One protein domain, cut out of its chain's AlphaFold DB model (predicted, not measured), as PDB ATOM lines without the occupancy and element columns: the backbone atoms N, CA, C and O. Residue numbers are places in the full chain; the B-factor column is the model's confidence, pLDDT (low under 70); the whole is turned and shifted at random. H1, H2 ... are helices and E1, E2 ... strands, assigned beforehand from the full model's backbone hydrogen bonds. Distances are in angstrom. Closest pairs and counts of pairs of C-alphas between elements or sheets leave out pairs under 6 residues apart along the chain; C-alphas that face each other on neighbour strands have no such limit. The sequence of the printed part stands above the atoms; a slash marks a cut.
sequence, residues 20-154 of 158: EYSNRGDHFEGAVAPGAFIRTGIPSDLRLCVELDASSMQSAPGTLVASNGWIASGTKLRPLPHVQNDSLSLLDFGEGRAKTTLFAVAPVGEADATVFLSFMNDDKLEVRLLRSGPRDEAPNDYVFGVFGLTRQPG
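AT A GLANCE: This is residues 20 to 154 of the 158 residues of an uncharacterized protein of Myxococcales bacterium (UniProt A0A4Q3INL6). One antiparallel sheet of seven strands is folded back on itself and curled like part of a barrel, with E3, E2 and E1 facing E6, E5 and E4 and E7 as the hinge; its edges E3 and E4 are not paired with each other. Two very short helices, H1 and H2, graze it near E4. The printed part has 135 residues, under half in named elements, which run E1 E2 E3 H1 H2 E4 E5 E6 E7; the sheet's order is E3 E2 E1 E7 E6 E5 E4. It is mostly strand and compact, with a radius of gyration of the C-alphas of 14.2 A and spans of 42 by 33 by 29 A.

HOW THE PARTS SIT: E1, residues 26 to 31, E2, residues 47 to 52, and E3, residues 62 to 66, form a meander of hairpins, each strand the antiparallel neighbour of the one before; within hydrogen-bond range are N 28 and O 50, 2.9 A, and N 63 and O 51, 2.9 A. H1, residues 81 to 84, and H2, residues 87 to 90, only graze the sheet and are too short for an O i to N i+4 pair. The closest C-alphas of H2 and E4, residues 97 to 105, are Ser 89 and Thr 101, 5.4 A. E4, E5, residues 113 to 120, E6, residues 125 to 131, and E7, residues 143 to 153, form a second meander of hairpins, with N 117 and O 101, 2.9 A, N 128 and O 116, 2.9 A, and N 147 and O 127, 2.8 A, within range. E7 bends by 57 degrees at residue 150; its residues 150 to 153 pair with E1, N 152 and O 27 being 2.8 A apart. The closest C-alphas of edge strands E3 and E4 are Leu 64 and Val 105, 7.6 A.

IN THESE COORDINATES: E1 begins at C-alpha 26, (201.091, 240.610, 200.039). E4 spans 21.6 A, E5 21.5 A and E6 19.6 A. E7, 28.8 A, ends at C-alpha 153, (198.505, 239.547, 196.611).

THE WHOLE: The C-alphas farthest apart, Arg 24 and Asp 136, are 44.5 A apart. The printed part has no cut; the links E1 to E2, E3 to H1 and E6 to E7 are long. The model's pLDDT is under 70 at residues 36, 89 to 95 and 135 to 140.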
ATOM      1  N   GLU A  20     197.434 245.877 210.647       89.00
ATOM      2  CA  GLU A  20     196.703 245.536 209.426       89.00
ATOM      3  C   GLU A  20     197.496 245.857 208.151       89.00
ATOM      4  O   GLU A  20     197.373 245.125 207.170       89.00
ATOM      5  N   TYR A  21     198.369 246.869 208.185       92.44
ATOM      6  CA  TYR A  21     199.240 247.277 207.082       92.44
ATOM      7  C   TYR A  21     200.510 246.436 206.933       92.44
ATOM      8  O   TYR A  21     201.193 246.580 205.921       92.44
ATOM      9  N   SER A  22     200.837 245.559 207.886       93.31
ATOM     10  CA  SER A  22     201.954 244.626 207.713       93.31
ATOM     11  C   SER A  22     201.697 243.671 206.548       93.31
ATOM     12  O   SER A  22     200.562 243.240 206.301       93.31
ATOM     13  N   ASN A  23     202.776 243.313 205.860       87.44
ATOM     14  CA  ASN A  23     202.771 242.321 204.815       87.44
ATOM     15  C   ASN A  23     202.528 240.937 205.420       87.44
ATOM     16  O   ASN A  23     203.011 240.579 206.494       87.44
ATOM     17  N   ARG A  24     201.722 240.145 204.725       89.00
ATOM     18  CA  ARG A  24     201.448 238.741 205.059       89.00
ATOM     19  C   ARG A  24     201.617 237.872 203.814       89.00
ATOM     20  O   ARG A  24     200.808 236.989 203.543       89.00
ATOM     21  N   GLY A  25     202.673 238.162 203.050       88.81
ATOM     22  CA  GLY A  25     202.891 237.633 201.699       88.81
ATOM     23  C   GLY A  25     202.171 238.424 200.601       88.81
ATOM     24  O   GLY A  25     202.055 237.937 199.481       88.81
ATOM     25  N   ASP A  26     201.667 239.609 200.933       94.44
ATOM     26  CA  ASP A  26     201.091 240.610 200.039       94.44
ATOM     27  C   ASP A  26     201.969 241.875 200.004       94.44
ATOM     28  O   ASP A  26     202.974 241.975 200.712       94.44
ATOM     29  N   HIS A  27     201.600 242.847 199.175       97.25
ATOM     30  CA  HIS A  27     202.296 244.126 199.055       97.25
ATOM     31  C   HIS A  27     201.315 245.264 198.765       97.25
ATOM     32  O   HIS A  27     200.131 245.042 198.512       97.25
ATOM     33  N   PHE A  28     201.807 246.499 198.782       97.94
ATOM     34  CA  PHE A  28     201.076 247.667 198.304       97.94
ATOM     35  C   PHE A  28     201.688 248.163 197.006       97.94
ATOM     36  O   PHE A  28     202.882 248.437 196.960       97.94
ATOM     37  N   GLU A  29     200.871 248.329 195.969       98.12
ATOM     38  CA  GLU A  29     201.321 248.801 194.661       98.12
ATOM     39  C   GLU A  29     200.438 249.934 194.144       98.12
ATOM     40  O   GLU A  29     199.219 249.949 194.351       98.12
ATOM     41  N   GLY A  30     201.045 250.881 193.436       97.25
ATOM     42  CA  GLY A  30     200.314 251.984 192.830       97.25
ATOM     43  C   GLY A  30     201.133 252.784 191.832       97.25
ATOM     44  O   GLY A  30     202.361 252.798 191.880       97.25
ATOM     45  N   ALA A  31     200.433 253.467 190.929       96.00
ATOM     46  CA  ALA A  31     201.034 254.436 190.020       96.00
ATOM     47  C   ALA A  31     201.141 255.817 190.679       96.00
ATOM     48  O   ALA A  31     200.436 256.123 191.647       96.00
ATOM     49  N   VAL A  32     202.003 256.666 190.120       94.50
ATOM     50  CA  VAL A  32     202.013 258.089 190.467       94.50
ATOM     51  C   VAL A  32     200.639 258.704 190.186       94.50
ATOM     52  O   VAL A  32     200.003 258.424 189.168       94.50
ATOM     53  N   ALA A  33     200.161 259.530 191.109       90.12
ATOM     54  CA  ALA A  33     198.867 260.175 191.006       90.12
ATOM     55  C   ALA A  33     198.792 261.071 189.747       90.12
ATOM     56  O   ALA A  33     199.794 261.668 189.331       90.12
ATOM     57  N   PRO A  34     197.609 261.174 189.117       77.94
ATOM     58  CA  PRO A  34     197.436 261.955 187.901       77.94
ATOM     59  C   PRO A  34     197.481 263.460 188.198       77.94
ATOM     60  O   PRO A  34     196.689 263.978 188.978       77.94
ATOM     61  N   GLY A  35     198.395 264.177 187.541       74.31
ATOM     62  CA  GLY A  35     198.513 265.635 187.625       74.31
ATOM     63  C   GLY A  35     199.965 266.100 187.524       74.31
ATOM     64  O   GLY A  35     200.841 265.577 188.203       74.31
ATOM     65  N   ALA A  36     200.246 267.093 186.678       64.50
ATOM     66  CA  ALA A  36     201.614 267.601 186.518       64.50
ATOM     67  C   ALA A  36     202.109 268.388 187.748       64.50
ATOM     68  O   ALA A  36     203.301 268.430 188.006       64.50
ATOM     69  N   PHE A  37     201.204 268.980 188.536       72.00
ATOM     70  CA  PHE A  37     201.554 269.758 189.734       72.00
ATOM     71  C   PHE A  37     201.896 268.890 190.956       72.00
ATOM     72  O   PHE A  37     202.457 269.393 191.922       72.00
ATOM     73  N   ILE A  38     201.577 267.593 190.915       74.94
ATOM     74  CA  ILE A  38     201.904 266.624 191.972       74.94
ATOM     75  C   ILE A  38     203.112 265.755 191.619       74.94
ATOM     76  O   ILE A  38     203.338 264.724 192.256       74.94
ATOM     77  N   ARG A  39     203.875 266.148 190.588       86.06
ATOM     78  CA  ARG A  39     205.009 265.376 190.094       86.06
ATOM     79  C   ARG A  39     206.117 266.249 189.504       86.06
ATOM     80  O   ARG A  39     205.876 267.112 188.672       86.06
ATOM     81  N   THR A  40     207.357 265.979 189.882       88.69
ATOM     82  CA  THR A  40     208.572 266.596 189.333       88.69
ATOM     83  C   THR A  40     209.697 265.565 189.402       88.69
ATOM     84  O   THR A  40     209.778 264.835 190.386       88.69
ATOM     85  N   GLY A  41     210.491 265.423 188.336       87.62
ATOM     86  CA  GLY A  41     211.565 264.416 188.259       87.62
ATOM     87  C   GLY A  41     211.103 262.950 188.222       87.62
ATOM     88  O   GLY A  41     211.927 262.046 188.251       87.62
ATOM     89  N   ILE A  42     209.793 262.689 188.141       89.88
ATOM     90  CA  ILE A  42     209.212 261.339 188.095       89.88
ATOM     91  C   ILE A  42     208.426 261.170 186.782       89.88
ATOM     92  O   ILE A  42     207.664 262.074 186.415       89.88
ATOM     93  N   PRO A  43     208.561 260.039 186.063       90.44
ATOM     94  CA  PRO A  43     207.786 259.774 184.853       90.44
ATOM     95  C   PRO A  43     206.334 259.368 185.179       90.44
ATOM     96  O   PRO A  43     206.024 258.914 186.278       90.44
ATOM     97  N   SER A  44     205.401 259.575 184.242       91.31
ATOM     98  CA  SER A  44     203.958 259.365 184.487       91.31
ATOM     99  C   SER A  44     203.510 257.928 184.652       91.31
ATOM    100  O   SER A  44     202.422 257.690 185.164       91.31
ATOM    101  N   ASP A  45     204.317 256.998 184.186       92.81
ATOM    102  CA  ASP A  45     204.099 255.564 184.255       92.81
ATOM    103  C   ASP A  45     204.846 254.920 185.431       92.81
ATOM    104  O   ASP A  45     204.762 253.702 185.597       92.81
ATOM    105  N   LEU A  46     205.541 255.706 186.271       95.56
ATOM    106  CA  LEU A  46     206.230 255.147 187.427       95.56
ATOM    107  C   LEU A  46     205.228 254.527 188.395       95.56
ATOM    108  O   LEU A  46     204.263 255.172 188.826       95.56
ATOM    109  N   ARG A  47     205.512 253.287 188.786       98.00
ATOM    110  CA  ARG A  47     204.815 252.588 189.857       98.00
ATOM    111  C   ARG A  47     205.770 252.338 191.009       98.00
ATOM    112  O   ARG A  47     206.961 252.105 190.799       98.00
ATOM    113  N   LEU A  48     205.230 252.389 192.218       98.31
ATOM    114  CA  LEU A  48     205.927 251.986 193.430       98.31
ATOM    115  C   LEU A  48     205.306 250.710 193.969       98.31
ATOM    116  O   LEU A  48     204.089 250.533 193.896       98.31
ATOM    117  N   CYS A  49     206.155 249.867 194.542       98.31
ATOM    118  CA  CYS A  49     205.739 248.739 195.350       98.31
ATOM    119  C   CYS A  49     206.383 248.818 196.737       98.31
ATOM    120  O   CYS A  49     207.568 249.134 196.864       98.31
ATOM    121  N   VAL A  50     205.578 248.571 197.767       98.19
ATOM    122  CA  VAL A  50     205.969 248.604 199.176       98.19
ATOM    123  C   VAL A  50     205.603 247.281 199.826       98.19
ATOM    124  O   VAL A  50     204.436 246.890 199.847       98.19
ATOM    125  N   GLU A  51     206.592 246.640 200.435       97.62
ATOM    126  CA  GLU A  51     206.375 245.593 201.428       97.62
ATOM    127  C   GLU A  51     206.650 246.203 202.793       97.62
ATOM    128  O   GLU A  51     207.724 246.759 203.021       97.62
ATOM    129  N   LEU A  52     205.674 246.138 203.694       96.75
ATOM    130  CA  LEU A  52     205.734 246.830 204.974       96.75
ATOM    131  C   LEU A  52     205.707 245.838 206.134       96.75
ATOM    132  O   LEU A  52     204.947 244.883 206.100       96.75
ATOM    133  N   ASP A  53     206.447 246.107 207.201       95.12
ATOM    134  CA  ASP A  53     206.193 245.530 208.519       95.12
ATOM    135  C   ASP A  53     205.822 246.652 209.495       95.12
ATOM    136  O   ASP A  53     206.669 247.271 210.146       95.12
ATOM    137  N   ALA A  54     204.516 246.899 209.607       92.00
ATOM    138  CA  ALA A  54     203.940 247.899 210.494       92.00
ATOM    139  C   ALA A  54     204.185 247.609 211.988       92.00
ATOM    140  O   ALA A  54     204.078 248.523 212.809       92.00
ATOM    141  N   SER A  55     204.567 246.379 212.352       89.62
ATOM    142  CA  SER A  55     204.947 246.022 213.724       89.62
ATOM    143  C   SER A  55     206.403 246.377 214.058       89.62
ATOM    144  O   SER A  55     206.741 246.545 215.230       89.62
ATOM    145  N   SER A  56     207.240 246.601 213.036       91.19
ATOM    146  CA  SER A  56     208.679 246.875 213.164       91.19
ATOM    147  C   SER A  56     209.089 248.235 212.584       91.19
ATOM    148  O   SER A  56     210.232 248.425 212.165       91.19
ATOM    149  N   MET A  57     208.190 249.228 212.589       90.19
ATOM    150  CA  MET A  57     208.392 250.517 211.898       90.19
ATOM    151  C   MET A  57     209.619 251.332 212.341       90.19
ATOM    152  O   MET A  57     210.052 252.243 211.632       90.19
ATOM    153  N   GLN A  58     210.178 251.040 213.516       89.00
ATOM    154  CA  GLN A  58     211.354 251.737 214.050       89.00
ATOM    155  C   GLN A  58     212.679 251.026 213.749       89.00
ATOM    156  O   GLN A  58     213.737 251.631 213.895       89.00
ATOM    157  N   SER A  59     212.643 249.756 213.341       90.69
ATOM    158  CA  SER A  59     213.834 248.908 213.192       90.69
ATOM    159  C   SER A  59     213.957 248.311 211.792       90.69
ATOM    160  O   SER A  59     215.032 248.357 211.194       90.69
ATOM    161  N   ALA A  60     212.862 247.780 211.255       93.44
ATOM    162  CA  ALA A  60     212.787 247.127 209.957       93.44
ATOM    163  C   ALA A  60     211.406 247.376 209.319       93.44
ATOM    164  O   ALA A  60     210.628 246.440 209.173       93.44
ATOM    165  N   PRO A  61     211.083 248.629 208.939       95.19
ATOM    166  CA  PRO A  61     209.761 248.992 208.418       95.19
ATOM    167  C   PRO A  61     209.403 248.297 207.102       95.19
ATOM    168  O   PRO A  61     208.229 248.236 206.772       95.19
ATOM    169  N   GLY A  62     210.386 247.802 206.343       96.50
ATOM    170  CA  GLY A  62     210.162 247.099 205.082       96.50
ATOM    171  C   GLY A  62     210.986 247.658 203.925       96.50
ATOM    172  O   GLY A  62     212.085 248.189 204.129       96.50
ATOM    173  N   THR A  63     210.469 247.521 202.708       97.81
ATOM    174  CA  THR A  63     211.149 247.875 201.456       97.81
ATOM    175  C   THR A  63     210.285 248.770 200.576       97.81
ATOM    176  O   THR A  63     209.061 248.825 200.697       97.81
ATOM    177  N   LEU A  64     210.950 249.501 199.686       98.19
ATOM    178  CA  LEU A  64     210.333 250.280 198.624       98.19
ATOM    179  C   LEU A  64     211.093 249.987 197.334       98.19
ATOM    180  O   LEU A  64     212.321 249.968 197.338       98.19
ATOM    181  N   VAL A  65     210.371 249.788 196.240       98.12
ATOM    182  CA  VAL A  65     210.945 249.550 194.913       98.12
ATOM    183  C   VAL A  65     210.155 250.326 193.862       98.12
ATOM    184  O   VAL A  65     208.954 250.565 194.022       98.12
ATOM    185  N   ALA A  66     210.830 250.750 192.795       97.81
ATOM    186  CA  ALA A  66     210.231 251.462 191.672       97.81
ATOM    187  C   ALA A  66     210.272 250.616 190.392       97.81
ATOM    188  O   ALA A  66     211.278 249.970 190.105       97.81
ATOM    189  N   SER A  67     209.207 250.661 189.587       97.88
ATOM    190  CA  SER A  67     209.019 249.778 188.420       97.88
ATOM    191  C   SER A  67     210.058 249.928 187.307       97.88
ATOM    192  O   SER A  67     210.193 249.046 186.465       97.88
ATOM    193  N   ASN A  68     210.789 251.041 187.282       95.31
ATOM    194  CA  ASN A  68     211.867 251.305 186.331       95.31
ATOM    195  C   ASN A  68     213.269 251.016 186.906       95.31
ATOM    196  O   ASN A  68     214.265 251.340 186.262       95.31
ATOM    197  N   GLY A  69     213.361 250.474 188.125       96.12
ATOM    198  CA  GLY A  69     214.622 250.190 188.812       96.12
ATOM    199  C   GLY A  69     215.312 251.402 189.448       96.12
ATOM    200  O   GLY A  69     216.384 251.238 190.025       96.12
ATOM    201  N   TRP A  70     214.716 252.600 189.394       94.38
ATOM    202  CA  TRP A  70     215.271 253.813 190.017       94.38
ATOM    203  C   TRP A  70     215.474 253.648 191.530       94.38
ATOM    204  O   TRP A  70     216.494 254.052 192.085       94.38
ATOM    205  N   ILE A  71     214.534 252.968 192.184       97.06
ATOM    206  CA  ILE A  71     214.718 252.384 193.510       97.06
ATOM    207  C   ILE A  71     214.782 250.875 193.292       97.06
ATOM    208  O   ILE A  71     213.795 250.286 192.853       97.06
ATOM    209  N   ALA A  72     215.945 250.274 193.548       97.31
ATOM    210  CA  ALA A  72     216.202 248.866 193.263       97.31
ATOM    211  C   ALA A  72     215.382 247.923 194.155       97.31
ATOM    212  O   ALA A  72     215.005 248.274 195.279       97.31
ATOM    213  N   SER A  73     215.160 246.697 193.678       96.12
ATOM    214  CA  SER A  73     214.463 245.674 194.458       96.12
ATOM    215  C   SER A  73     215.205 245.390 195.772       96.12
ATOM    216  O   SER A  73     216.438 245.380 195.824       96.12
ATOM    217  N   GLY A  74     214.454 245.224 196.861       94.06
ATOM    218  CA  GLY A  74     215.005 245.027 198.205       94.06
ATOM    219  C   GLY A  74     215.560 246.284 198.892       94.06
ATOM    220  O   GLY A  74     216.112 246.172 199.992       94.06
ATOM    221  N   THR A  75     215.416 247.480 198.305       98.12
ATOM    222  CA  THR A  75     215.856 248.724 198.960       98.12
ATOM    223  C   THR A  75     215.056 248.962 200.237       98.12
ATOM    224  O   THR A  75     213.833 249.096 200.219       98.12
ATOM    225  N   LYS A  76     215.757 249.015 201.373       97.75
ATOM    226  CA  LYS A  76     215.138 249.155 202.693       97.75
ATOM    227  C   LYS A  76     214.658 250.582 202.937       97.75
ATOM    228  O   LYS A  76     215.399 251.539 202.707       97.75
ATOM    229  N   LEU A  77     213.470 250.701 203.519       97.75
ATOM    230  CA  LEU A  77     213.032 251.928 204.172       97.75
ATOM    231  C   LEU A  77     213.851 252.117 205.454       97.75
ATOM    232  O   LEU A  77     213.915 251.227 206.305       97.75
ATOM    233  N   ARG A  78     214.507 253.270 205.596       96.50
ATOM    234  CA  ARG A  78     215.333 253.590 206.766       96.50
ATOM    235  C   ARG A  78     214.589 254.539 207.703       96.50
ATOM    236  O   ARG A  78     214.279 255.657 207.286       96.50
ATOM    237  N   PRO A  79     214.296 254.128 208.950       93.81
ATOM    238  CA  PRO A  79     213.717 255.001 209.967       93.81
ATOM    239  C   PRO A  79     214.543 256.272 210.168       93.81
ATOM    240  O   PRO A  79     215.771 256.229 210.137       93.81
ATOM    241  N   LEU A  80     213.857 257.388 210.415       89.88
ATOM    242  CA  LEU A  80     214.449 258.653 210.853       89.88
ATOM    243  C   LEU A  80     214.112 258.852 212.344       89.88
ATOM    244  O   LEU A  80     213.078 259.448 212.653       89.88
ATOM    245  N   PRO A  81     214.928 258.338 213.291       78.56
ATOM    246  CA  PRO A  81     214.499 258.113 214.679       78.56
ATOM    247  C   PRO A  81     214.046 259.377 215.413       78.56
ATOM    248  O   PRO A  81     213.095 259.341 216.190       78.56
ATOM    249  N   HIS A  82     214.693 260.512 215.140       79.94
ATOM    250  CA  HIS A  82     214.355 261.789 215.770       79.94
ATOM    251  C   HIS A  82     213.047 262.391 215.247       79.94
ATOM    252  O   HIS A  82     212.408 263.148 215.964       79.94
ATOM    253  N   VAL A  83     212.630 262.038 214.028       77.50
ATOM    254  CA  VAL A  83     211.427 262.584 213.382       77.50
ATOM    255  C   VAL A  83     210.178 261.784 213.751       77.50
ATOM    256  O   VAL A  83     209.081 262.325 213.780       77.50
ATOM    257  N   GLN A  84     210.320 260.496 214.074       71.50
ATOM    258  CA  GLN A  84     209.167 259.628 214.345       71.50
ATOM    259  C   GLN A  84     208.337 260.059 215.564       71.50
ATOM    260  O   GLN A  84     207.129 259.831 215.582       71.50
ATOM    261  N   ASN A  85     208.960 260.720 216.542       73.75
ATOM    262  CA  ASN A  85     208.290 261.259 217.730       73.75
ATOM    263  C   ASN A  85     208.161 262.793 217.697       73.75
ATOM    264  O   ASN A  85     207.810 263.401 218.705       73.75
ATOM    265  N   ASP A  86     208.488 263.414 216.565       77.00
ATOM    266  CA  ASP A  86     208.424 264.859 216.381       77.00
ATOM    267  C   ASP A  86     207.049 265.291 215.849       77.00
ATOM    268  O   ASP A  86     206.329 264.505 215.241       77.00
ATOM    269  N   SER A  87     206.680 266.563 216.020       73.06
ATOM    270  CA  SER A  87     205.422 267.095 215.472       73.06
ATOM    271  C   SER A  87     205.328 266.975 213.945       73.06
ATOM    272  O   SER A  87     204.226 266.946 213.402       73.06
ATOM    273  N   LEU A  88     206.453 266.839 213.240       70.06
ATOM    274  CA  LEU A  88     206.484 266.517 211.815       70.06
ATOM    275  C   LEU A  88     205.861 265.148 211.484       70.06
ATOM    276  O   LEU A  88     205.346 264.980 210.381       70.06
ATOM    277  N   SER A  89     205.844 264.182 212.411       63.75
ATOM    278  CA  SER A  89     205.101 262.919 212.238       63.75
ATOM    279  C   SER A  89     203.602 263.057 212.532       63.75
ATOM    280  O   SER A  89     202.810 262.191 212.164       63.75
ATOM    281  N   LEU A  90     203.201 264.176 213.144       66.25
ATOM    282  CA  LEU A  90     201.808 264.560 213.375       66.25
ATOM    283  C   LEU A  90     201.256 265.459 212.260       66.25
ATOM    284  O   LEU A  90     200.134 265.947 212.389       66.25
ATOM    285  N   LEU A  91     202.022 265.700 211.186       66.62
ATOM    286  CA  LEU A  91     201.546 266.470 210.040       66.62
ATOM    287  C   LEU A  91     200.293 265.817 209.452       66.62
ATOM    288  O   LEU A  91     200.341 264.746 208.836       66.62
ATOM    289  N   ASP A  92     199.176 266.509 209.639       65.81
ATOM    290  CA  ASP A  92     197.915 266.208 208.993       65.81
ATOM    291  C   ASP A  92     197.914 266.865 207.611       65.81
ATOM    292  O   ASP A  92     197.852 268.086 207.470       65.81
ATOM    293  N   PHE A  93     198.014 266.041 206.573       64.56
ATOM    294  CA  PHE A  93     197.886 266.493 205.188       64.56
ATOM    295  C   PHE A  93     196.412 266.564 204.735       64.56
ATOM    296  O   PHE A  93     196.149 266.645 203.536       64.56
ATOM    297  N   GLY A  94     195.457 266.498 205.670       66.44
ATOM    298  CA  GLY A  94     194.020 266.429 205.427       66.44
ATOM    299  C   GLY A  94     193.543 265.041 204.981       66.44
ATOM    300  O   GLY A  94     194.272 264.048 205.050       66.44
ATOM    301  N   GLU A  95     192.303 264.999 204.478       68.81
ATOM    302  CA  GLU A  95     191.709 263.945 203.633       68.81
ATOM    303  C   GLU A  95     192.082 262.495 203.986       68.81
ATOM    304  O   GLU A  95     192.893 261.849 203.323       68.81
ATOM    305  N   GLY A  96     191.436 261.944 205.014       81.38
ATOM    306  CA  GLY A  96     191.360 260.492 205.187       81.38
ATOM    307  C   GLY A  96     192.654 259.794 205.615       81.38
ATOM    308  O   GLY A  96     192.684 258.568 205.582       81.38
ATOM    309  N   ARG A  97     193.697 260.520 206.035       86.56
ATOM    310  CA  ARG A  97     194.930 259.939 206.591       86.56
ATOM    311  C   ARG A  97     194.771 259.660 208.081       86.56
ATOM    312  O   ARG A  97     194.287 260.493 208.840       86.56
ATOM    313  N   ALA A  98     195.189 258.475 208.499       86.12
ATOM    314  CA  ALA A  98     195.199 258.048 209.889       86.12
ATOM    315  C   ALA A  98     196.514 258.407 210.596       86.12
ATOM    316  O   ALA A  98     196.504 258.744 211.778       86.12
ATOM    317  N   LYS A  99     197.644 258.289 209.887       86.25
ATOM    318  CA  LYS A  99     198.993 258.564 210.396       86.25
ATOM    319  C   LYS A  99     199.965 258.747 209.237       86.25
ATOM    320  O   LYS A  99     199.868 258.016 208.255       86.25
ATOM    321  N   THR A 100     200.940 259.636 209.399       88.69
ATOM    322  CA  THR A 100     202.082 259.756 208.485       88.69
ATOM    323  C   THR A 100     203.373 259.455 209.234       88.69
ATOM    324  O   THR A 100     203.542 259.828 210.390       88.69
ATOM    325  N   THR A 101     204.305 258.765 208.590       89.81
ATOM    326  CA  THR A 101     205.656 258.543 209.112       89.81
ATOM    327  C   THR A 101     206.682 258.822 208.026       89.81
ATOM    328  O   THR A 101     206.383 258.729 206.835       89.81
ATOM    329  N   LEU A 102     207.890 259.187 208.445       92.50
ATOM    330  CA  LEU A 102     208.967 259.562 207.544       92.50
ATOM    331  C   LEU A 102     210.080 258.513 207.559       92.50
ATOM    332  O   LEU A 102     210.496 258.033 208.618       92.50
ATOM    333  N   PHE A 103     210.577 258.204 206.366       95.62
ATOM    334  CA  PHE A 103     211.720 257.331 206.128       95.62
ATOM    335  C   PHE A 103     212.692 257.980 205.148       95.62
ATOM    336  O   PHE A 103     212.341 258.922 204.443       95.62
ATOM    337  N   ALA A 104     213.901 257.441 205.074       96.44
ATOM    338  CA  ALA A 104     214.795 257.652 203.947       96.44
ATOM    339  C   ALA A 104     214.837 256.400 203.064       96.44
ATOM    340  O   ALA A 104     214.786 255.271 203.559       96.44
ATOM    341  N   VAL A 105     214.986 256.606 201.761       97.44
ATOM    342  CA  VAL A 105     215.299 255.571 200.771       97.44
ATOM    343  C   VAL A 105     216.481 256.054 199.934       97.44
ATOM    344  O   VAL A 105     216.635 257.257 199.741       97.44
ATOM    345  N   ALA A 106     217.323 255.134 199.474       95.62
ATOM    346  CA  ALA A 106     218.478 255.444 198.634       95.62
ATOM    347  C   ALA A 106     218.205 254.959 197.199       95.62
ATOM    348  O   ALA A 106     218.311 253.755 196.950       95.62
ATOM    349  N   PRO A 107     217.811 255.846 196.268       93.38
ATOM    350  CA  PRO A 107     217.714 255.494 194.857       93.38
ATOM    351  C   PRO A 107     219.097 255.171 194.266       93.38
ATOM    352  O   PRO A 107     220.140 255.540 194.814       93.38
ATOM    353  N   VAL A 108     219.123 254.452 193.147       92.38
ATOM    354  CA  VAL A 108     220.365 253.960 192.536       92.38
ATOM    355  C   VAL A 108     221.200 255.123 191.998       92.38
ATOM    356  O   VAL A 108     220.757 255.850 191.119       92.38
ATOM    357  N   GLY A 109     222.437 255.259 192.488       88.44
ATOM    358  CA  GLY A 109     223.389 256.270 192.002       88.44
ATOM    359  C   GLY A 109     223.035 257.711 192.382       88.44
ATOM    360  O   GLY A 109     223.604 258.646 191.828       88.44
ATOM    361  N   GLU A 110     222.110 257.890 193.321       86.88
ATOM    362  CA  GLU A 110     221.485 259.170 193.619       86.88
ATOM    363  C   GLU A 110     221.496 259.472 195.125       86.88
ATOM    364  O   GLU A 110     221.698 258.590 195.960       86.88
ATOM    365  N   ALA A 111     221.292 260.743 195.483       90.19
ATOM    366  CA  ALA A 111     221.143 261.140 196.880       90.19
ATOM    367  C   ALA A 111     219.834 260.604 197.481       90.19
ATOM    368  O   ALA A 111     218.839 260.420 196.771       90.19
ATOM    369  N   ASP A 112     219.840 260.422 198.804       94.06
ATOM    370  CA  ASP A 112     218.688 259.943 199.566       94.06
ATOM    371  C   ASP A 112     217.423 260.760 199.283       94.06
ATOM    372  O   ASP A 112     217.428 261.993 199.309       94.06
ATOM    373  N   ALA A 113     216.314 260.050 199.086       95.25
ATOM    374  CA  ALA A 113     214.984 260.631 199.054       95.25
ATOM    375  C   ALA A 113     214.280 260.402 200.399       95.25
ATOM    376  O   ALA A 113     214.362 259.333 201.006       95.25
ATOM    377  N   THR A 114     213.554 261.415 200.857       95.50
ATOM    378  CA  THR A 114     212.627 261.312 201.984       95.50
ATOM    379  C   THR A 114     211.328 260.675 201.509       95.50
ATOM    380  O   THR A 114     210.764 261.076 200.496       95.50
ATOM    381  N   VAL A 115     210.827 259.705 202.259       96.44
ATOM    382  CA  VAL A 115     209.570 259.009 202.001       96.44
ATOM    383  C   VAL A 115     208.581 259.405 203.086       96.44
ATOM    384  O   VAL A 115     208.803 259.105 204.257       96.44
ATOM    385  N   PHE A 116     207.482 260.045 202.703       94.38
ATOM    386  CA  PHE A 116     206.319 260.215 203.569       94.38
ATOM    387  C   PHE A 116     205.382 259.047 203.307       94.38
ATOM    388  O   PHE A 116     204.770 258.975 202.242       94.38
ATOM    389  N   LEU A 117     205.291 258.132 204.264       94.75
ATOM    390  CA  LEU A 117     204.383 256.999 204.207       94.75
ATOM    391  C   LEU A 117     203.146 257.321 205.042       94.75
ATOM    392  O   LEU A 117     203.239 257.433 206.267       94.75
ATOM    393  N   SER A 118     202.004 257.476 204.379       93.00
ATOM    394  CA  SER A 118     200.727 257.769 205.026       93.00
ATOM    395  C   SER A 118     199.824 256.542 205.000       93.00
ATOM    396  O   SER A 118     199.564 255.972 203.940       93.00
ATOM    397  N   PHE A 119     199.327 256.165 206.172       92.19
ATOM    398  CA  PHE A 119     198.283 255.166 206.346       92.19
ATOM    399  C   PHE A 119     196.933 255.838 206.131       92.19
ATOM    400  O   PHE A 119     196.621 256.808 206.827       92.19
ATOM    401  N   MET A 120     196.149 255.363 205.170       91.81
ATOM    402  CA  MET A 120     194.833 255.927 204.879       91.81
ATOM    403  C   MET A 120     193.763 255.320 205.810       91.81
ATOM    404  O   MET A 120     194.035 254.428 206.603       91.81
ATOM    405  N   ASN A 121     192.533 255.824 205.789       89.12
ATOM    406  CA  ASN A 121     191.419 255.258 206.564       89.12
ATOM    407  C   ASN A 121     190.694 254.117 205.820       89.12
ATOM    408  O   ASN A 121     189.764 253.542 206.375       89.12
ATOM    409  N   ASP A 122     191.080 253.826 204.575       89.56
ATOM    410  CA  ASP A 122     190.448 252.860 203.669       89.56
ATOM    411  C   ASP A 122     191.402 251.729 203.239       89.56
ATOM    412  O   ASP A 122     191.333 251.249 202.106       89.56
ATOM    413  N   ASP A 123     192.307 251.325 204.136       89.25
ATOM    414  CA  ASP A 123     193.286 250.241 203.943       89.25
ATOM    415  C   ASP A 123     194.238 250.439 202.754       89.25
ATOM    416  O   ASP A 123     194.746 249.482 202.159       89.25
ATOM    417  N   LYS A 124     194.503 251.700 202.406       93.88
ATOM    418  CA  LYS A 124     195.459 252.107 201.370       93.88
ATOM    419  C   LYS A 124     196.683 252.768 201.976       93.88
ATOM    420  O   LYS A 124     196.659 253.272 203.099       93.88
ATOM    421  N   LEU A 125     197.745 252.820 201.183       95.38
ATOM    422  CA  LEU A 125     198.916 253.627 201.492       95.38
ATOM    423  C   LEU A 125     199.006 254.793 200.520       95.38
ATOM    424  O   LEU A 125     198.713 254.658 199.335       95.38
ATOM    425  N   GLU A 126     199.463 255.931 201.015       95.19
ATOM    426  CA  GLU A 126     199.981 256.996 200.171       95.19
ATOM    427  C   GLU A 126     201.478 257.142 200.429       95.19
ATOM    428  O   GLU A 126     201.917 257.231 201.577       95.19
ATOM    429  N   VAL A 127     202.262 257.192 199.358       96.56
ATOM    430  CA  VAL A 127     203.693 257.488 199.420       96.56
ATOM    431  C   VAL A 127     203.939 258.836 198.768       96.56
ATOM    432  O   VAL A 127     203.529 259.057 197.629       96.56
ATOM    433  N   ARG A 128     204.652 259.728 199.460       95.25
ATOM    434  CA  ARG A 128     205.249 260.910 198.833       95.25
ATOM    435  C   ARG A 128     206.761 260.822 198.849       95.25
ATOM    436  O   ARG A 128     207.343 260.552 199.897       95.25
ATOM    437  N   LEU A 129     207.380 261.081 197.703       95.69
ATOM    438  CA  LEU A 129     208.833 261.109 197.558       95.69
ATOM    439  C   LEU A 129     209.330 262.549 197.496       95.69
ATOM    440  O   LEU A 129     208.924 263.307 196.624       95.69
ATOM    441  N   LEU A 130     210.141 262.886 198.495       93.88
ATOM    442  CA  LEU A 130     210.917 264.093 198.762       93.88
ATOM    443  C   LEU A 130     212.381 264.042 198.315       93.88
ATOM    444  O   LEU A 130     213.158 263.447 199.052       93.88
ATOM    445  N   ARG A 131     212.827 264.718 197.251       92.75
ATOM    446  CA  ARG A 131     214.263 265.031 197.114       92.75
ATOM    447  C   ARG A 131     214.516 266.427 196.566       92.75
ATOM    448  O   ARG A 131     214.008 266.794 195.511       92.75
ATOM    449  N   SER A 132     215.364 267.181 197.257       85.44
ATOM    450  CA  SER A 132     215.928 268.424 196.730       85.44
ATOM    451  C   SER A 132     216.991 268.137 195.668       85.44
ATOM    452  O   SER A 132     217.849 267.283 195.885       85.44
ATOM    453  N   GLY A 133     216.978 268.887 194.570       76.88
ATOM    454  CA  GLY A 133     218.100 268.952 193.637       76.88
ATOM    455  C   GLY A 133     219.179 269.941 194.103       76.88
ATOM    456  O   GLY A 133     218.987 270.657 195.097       76.88
ATOM    457  N   PRO A 134     220.320 270.009 193.402       71.69
ATOM    458  CA  PRO A 134     221.298 271.078 193.570       71.69
ATOM    459  C   PRO A 134     220.675 272.454 193.294       71.69
ATOM    460  O   PRO A 134     219.776 272.597 192.468       71.69
ATOM    461  N   ARG A 135     221.167 273.485 193.992       61.38
ATOM    462  CA  ARG A 135     220.561 274.830 194.046       61.38
ATOM    463  C   ARG A 135     220.377 275.510 192.680       61.38
ATOM    464  O   ARG A 135     219.478 276.335 192.555       61.38
ATOM    465  N   ASP A 136     221.195 275.149 191.692       67.00
ATOM    466  CA  ASP A 136     221.290 275.822 190.390       67.00
ATOM    467  C   ASP A 136     220.961 274.897 189.198       67.00
ATOM    468  O   ASP A 136     221.288 275.214 188.054       67.00
ATOM    469  N   GLU A 137     220.326 273.748 189.449       60.97
ATOM    470  CA  GLU A 137     220.045 272.736 188.424       60.97
ATOM    471  C   GLU A 137     218.584 272.703 187.938       60.97
ATOM    472  O   GLU A 137     217.691 273.366 188.478       60.97
ATOM    473  N   ALA A 138     218.363 271.969 186.841       62.56
ATOM    474  CA  ALA A 138     217.103 271.927 186.118       62.56
ATOM    475  C   ALA A 138     215.980 271.311 186.980       62.56
ATOM    476  O   ALA A 138     216.239 270.530 187.895       62.56
ATOM    477  N   PRO A 139     214.694 271.581 186.673       61.88
ATOM    478  CA  PRO A 139     213.565 271.036 187.433       61.88
ATOM    479  C   PRO A 139     213.566 269.506 187.583       61.88
ATOM    480  O   PRO A 139     212.920 268.988 188.485       61.88
ATOM    481  N   ASN A 140     214.279 268.781 186.721       64.19
ATOM    482  CA  ASN A 140     214.316 267.320 186.713       64.19
ATOM    483  C   ASN A 140     215.235 266.717 187.787       64.19
ATOM    484  O   ASN A 140     215.122 265.524 188.056       64.19
ATOM    485  N   ASP A 141     216.093 267.521 188.418       75.31
ATOM    486  CA  ASP A 141     217.015 267.051 189.461       75.31
ATOM    487  C   ASP A 141     216.337 267.010 190.847       75.31
ATOM    488  O   ASP A 141     216.755 266.288 191.762       75.31
ATOM    489  N   TYR A 142     215.203 267.707 190.974       86.62
ATOM    490  CA  TYR A 142     214.272 267.610 192.094       86.62
ATOM    491  C   TYR A 142     213.349 266.412 191.913       86.62
ATOM    492  O   TYR A 142     212.833 266.169 190.823       86.62
ATOM    493  N   VAL A 143     213.058 265.715 193.008       90.69
ATOM    494  CA  VAL A 143     212.036 264.672 193.013       90.69
ATOM    495  C   VAL A 143     210.888 265.106 193.893       90.69
ATOM    496  O   VAL A 143     211.048 265.346 195.092       90.69
ATOM    497  N   PHE A 144     209.713 265.157 193.281       92.94
ATOM    498  CA  PHE A 144     208.449 265.174 193.981       92.94
ATOM    499  C   PHE A 144     207.483 264.215 193.300       92.94
ATOM    500  O   PHE A 144     207.340 264.221 192.078       92.94
ATOM    501  N   GLY A 145     206.787 263.400 194.079       93.81
ATOM    502  CA  GLY A 145     205.704 262.582 193.555       93.81
ATOM    503  C   GLY A 145     204.818 262.052 194.650       93.81
ATOM    504  O   GLY A 145     205.303 261.741 195.735       93.81
ATOM    505  N   VAL A 146     203.532 261.933 194.340       94.94
ATOM    506  CA  VAL A 146     202.512 261.352 195.213       94.94
ATOM    507  C   VAL A 146     202.002 260.072 194.567       94.94
ATOM    508  O   VAL A 146     201.650 260.078 193.391       94.94
ATOM    509  N   PHE A 147     201.956 258.981 195.319       96.38
ATOM    510  CA  PHE A 147     201.551 257.659 194.853       96.38
ATOM    511  C   PHE A 147     200.446 257.145 195.764       96.38
ATOM    512  O   PHE A 147     200.630 257.103 196.977       96.38
ATOM    513  N   GLY A 148     199.315 256.750 195.183       95.06
ATOM    514  CA  GLY A 148     198.262 256.035 195.900       95.06
ATOM    515  C   GLY A 148     198.420 254.543 195.656       95.06
ATOM    516  O   GLY A 148     198.337 254.106 194.509       95.06
ATOM    517  N   LEU A 149     198.655 253.773 196.714       97.31
ATOM    518  CA  LEU A 149     198.912 252.344 196.646       97.31
ATOM    519  C   LEU A 149     197.761 251.550 197.250       97.31
ATOM    520  O   LEU A 149     197.184 251.902 198.280       97.31
ATOM    521  N   THR A 150     197.465 250.431 196.607       97.19
ATOM    522  CA  THR A 150     196.440 249.478 197.027       97.19
ATOM    523  C   THR A 150     197.081 248.136 197.313       97.19
ATOM    524  O   THR A 150     198.094 247.794 196.704       97.19
ATOM    525  N   ARG A 151     196.492 247.378 198.235       96.50
ATOM    526  CA  ARG A 151     196.970 246.039 198.568       96.50
ATOM    527  C   ARG A 151     196.796 245.087 197.383       96.50
ATOM    528  O   ARG A 151     195.721 245.040 196.787       96.50
ATOM    529  N   GLN A 152     197.832 244.318 197.086       97.38
ATOM    530  CA  GLN A 152     197.884 243.312 196.029       97.38
ATOM    531  C   GLN A 152     198.457 242.003 196.594       97.38
ATOM    532  O   GLN A 152     199.333 242.046 197.458       97.38
ATOM    533  N   PRO A 153     197.979 240.828 196.148       96.19
ATOM    534  CA  PRO A 153     198.505 239.547 196.611       96.19
ATOM    535  C   PRO A 153     199.910 239.265 196.053       96.19
ATOM    536  O   PRO A 153     200.219 239.636 194.922       96.19
ATOM    537  N   GLY A 154     200.722 238.519 196.807       95.62
ATOM    538  CA  GLY A 154     202.078 238.127 196.404       95.62
ATOM    539  C   GLY A 154     203.152 239.160 196.772       95.62
ATOM    540  O   GLY A 154     202.828 240.207 197.330       95.62
TER     541      GLY A 154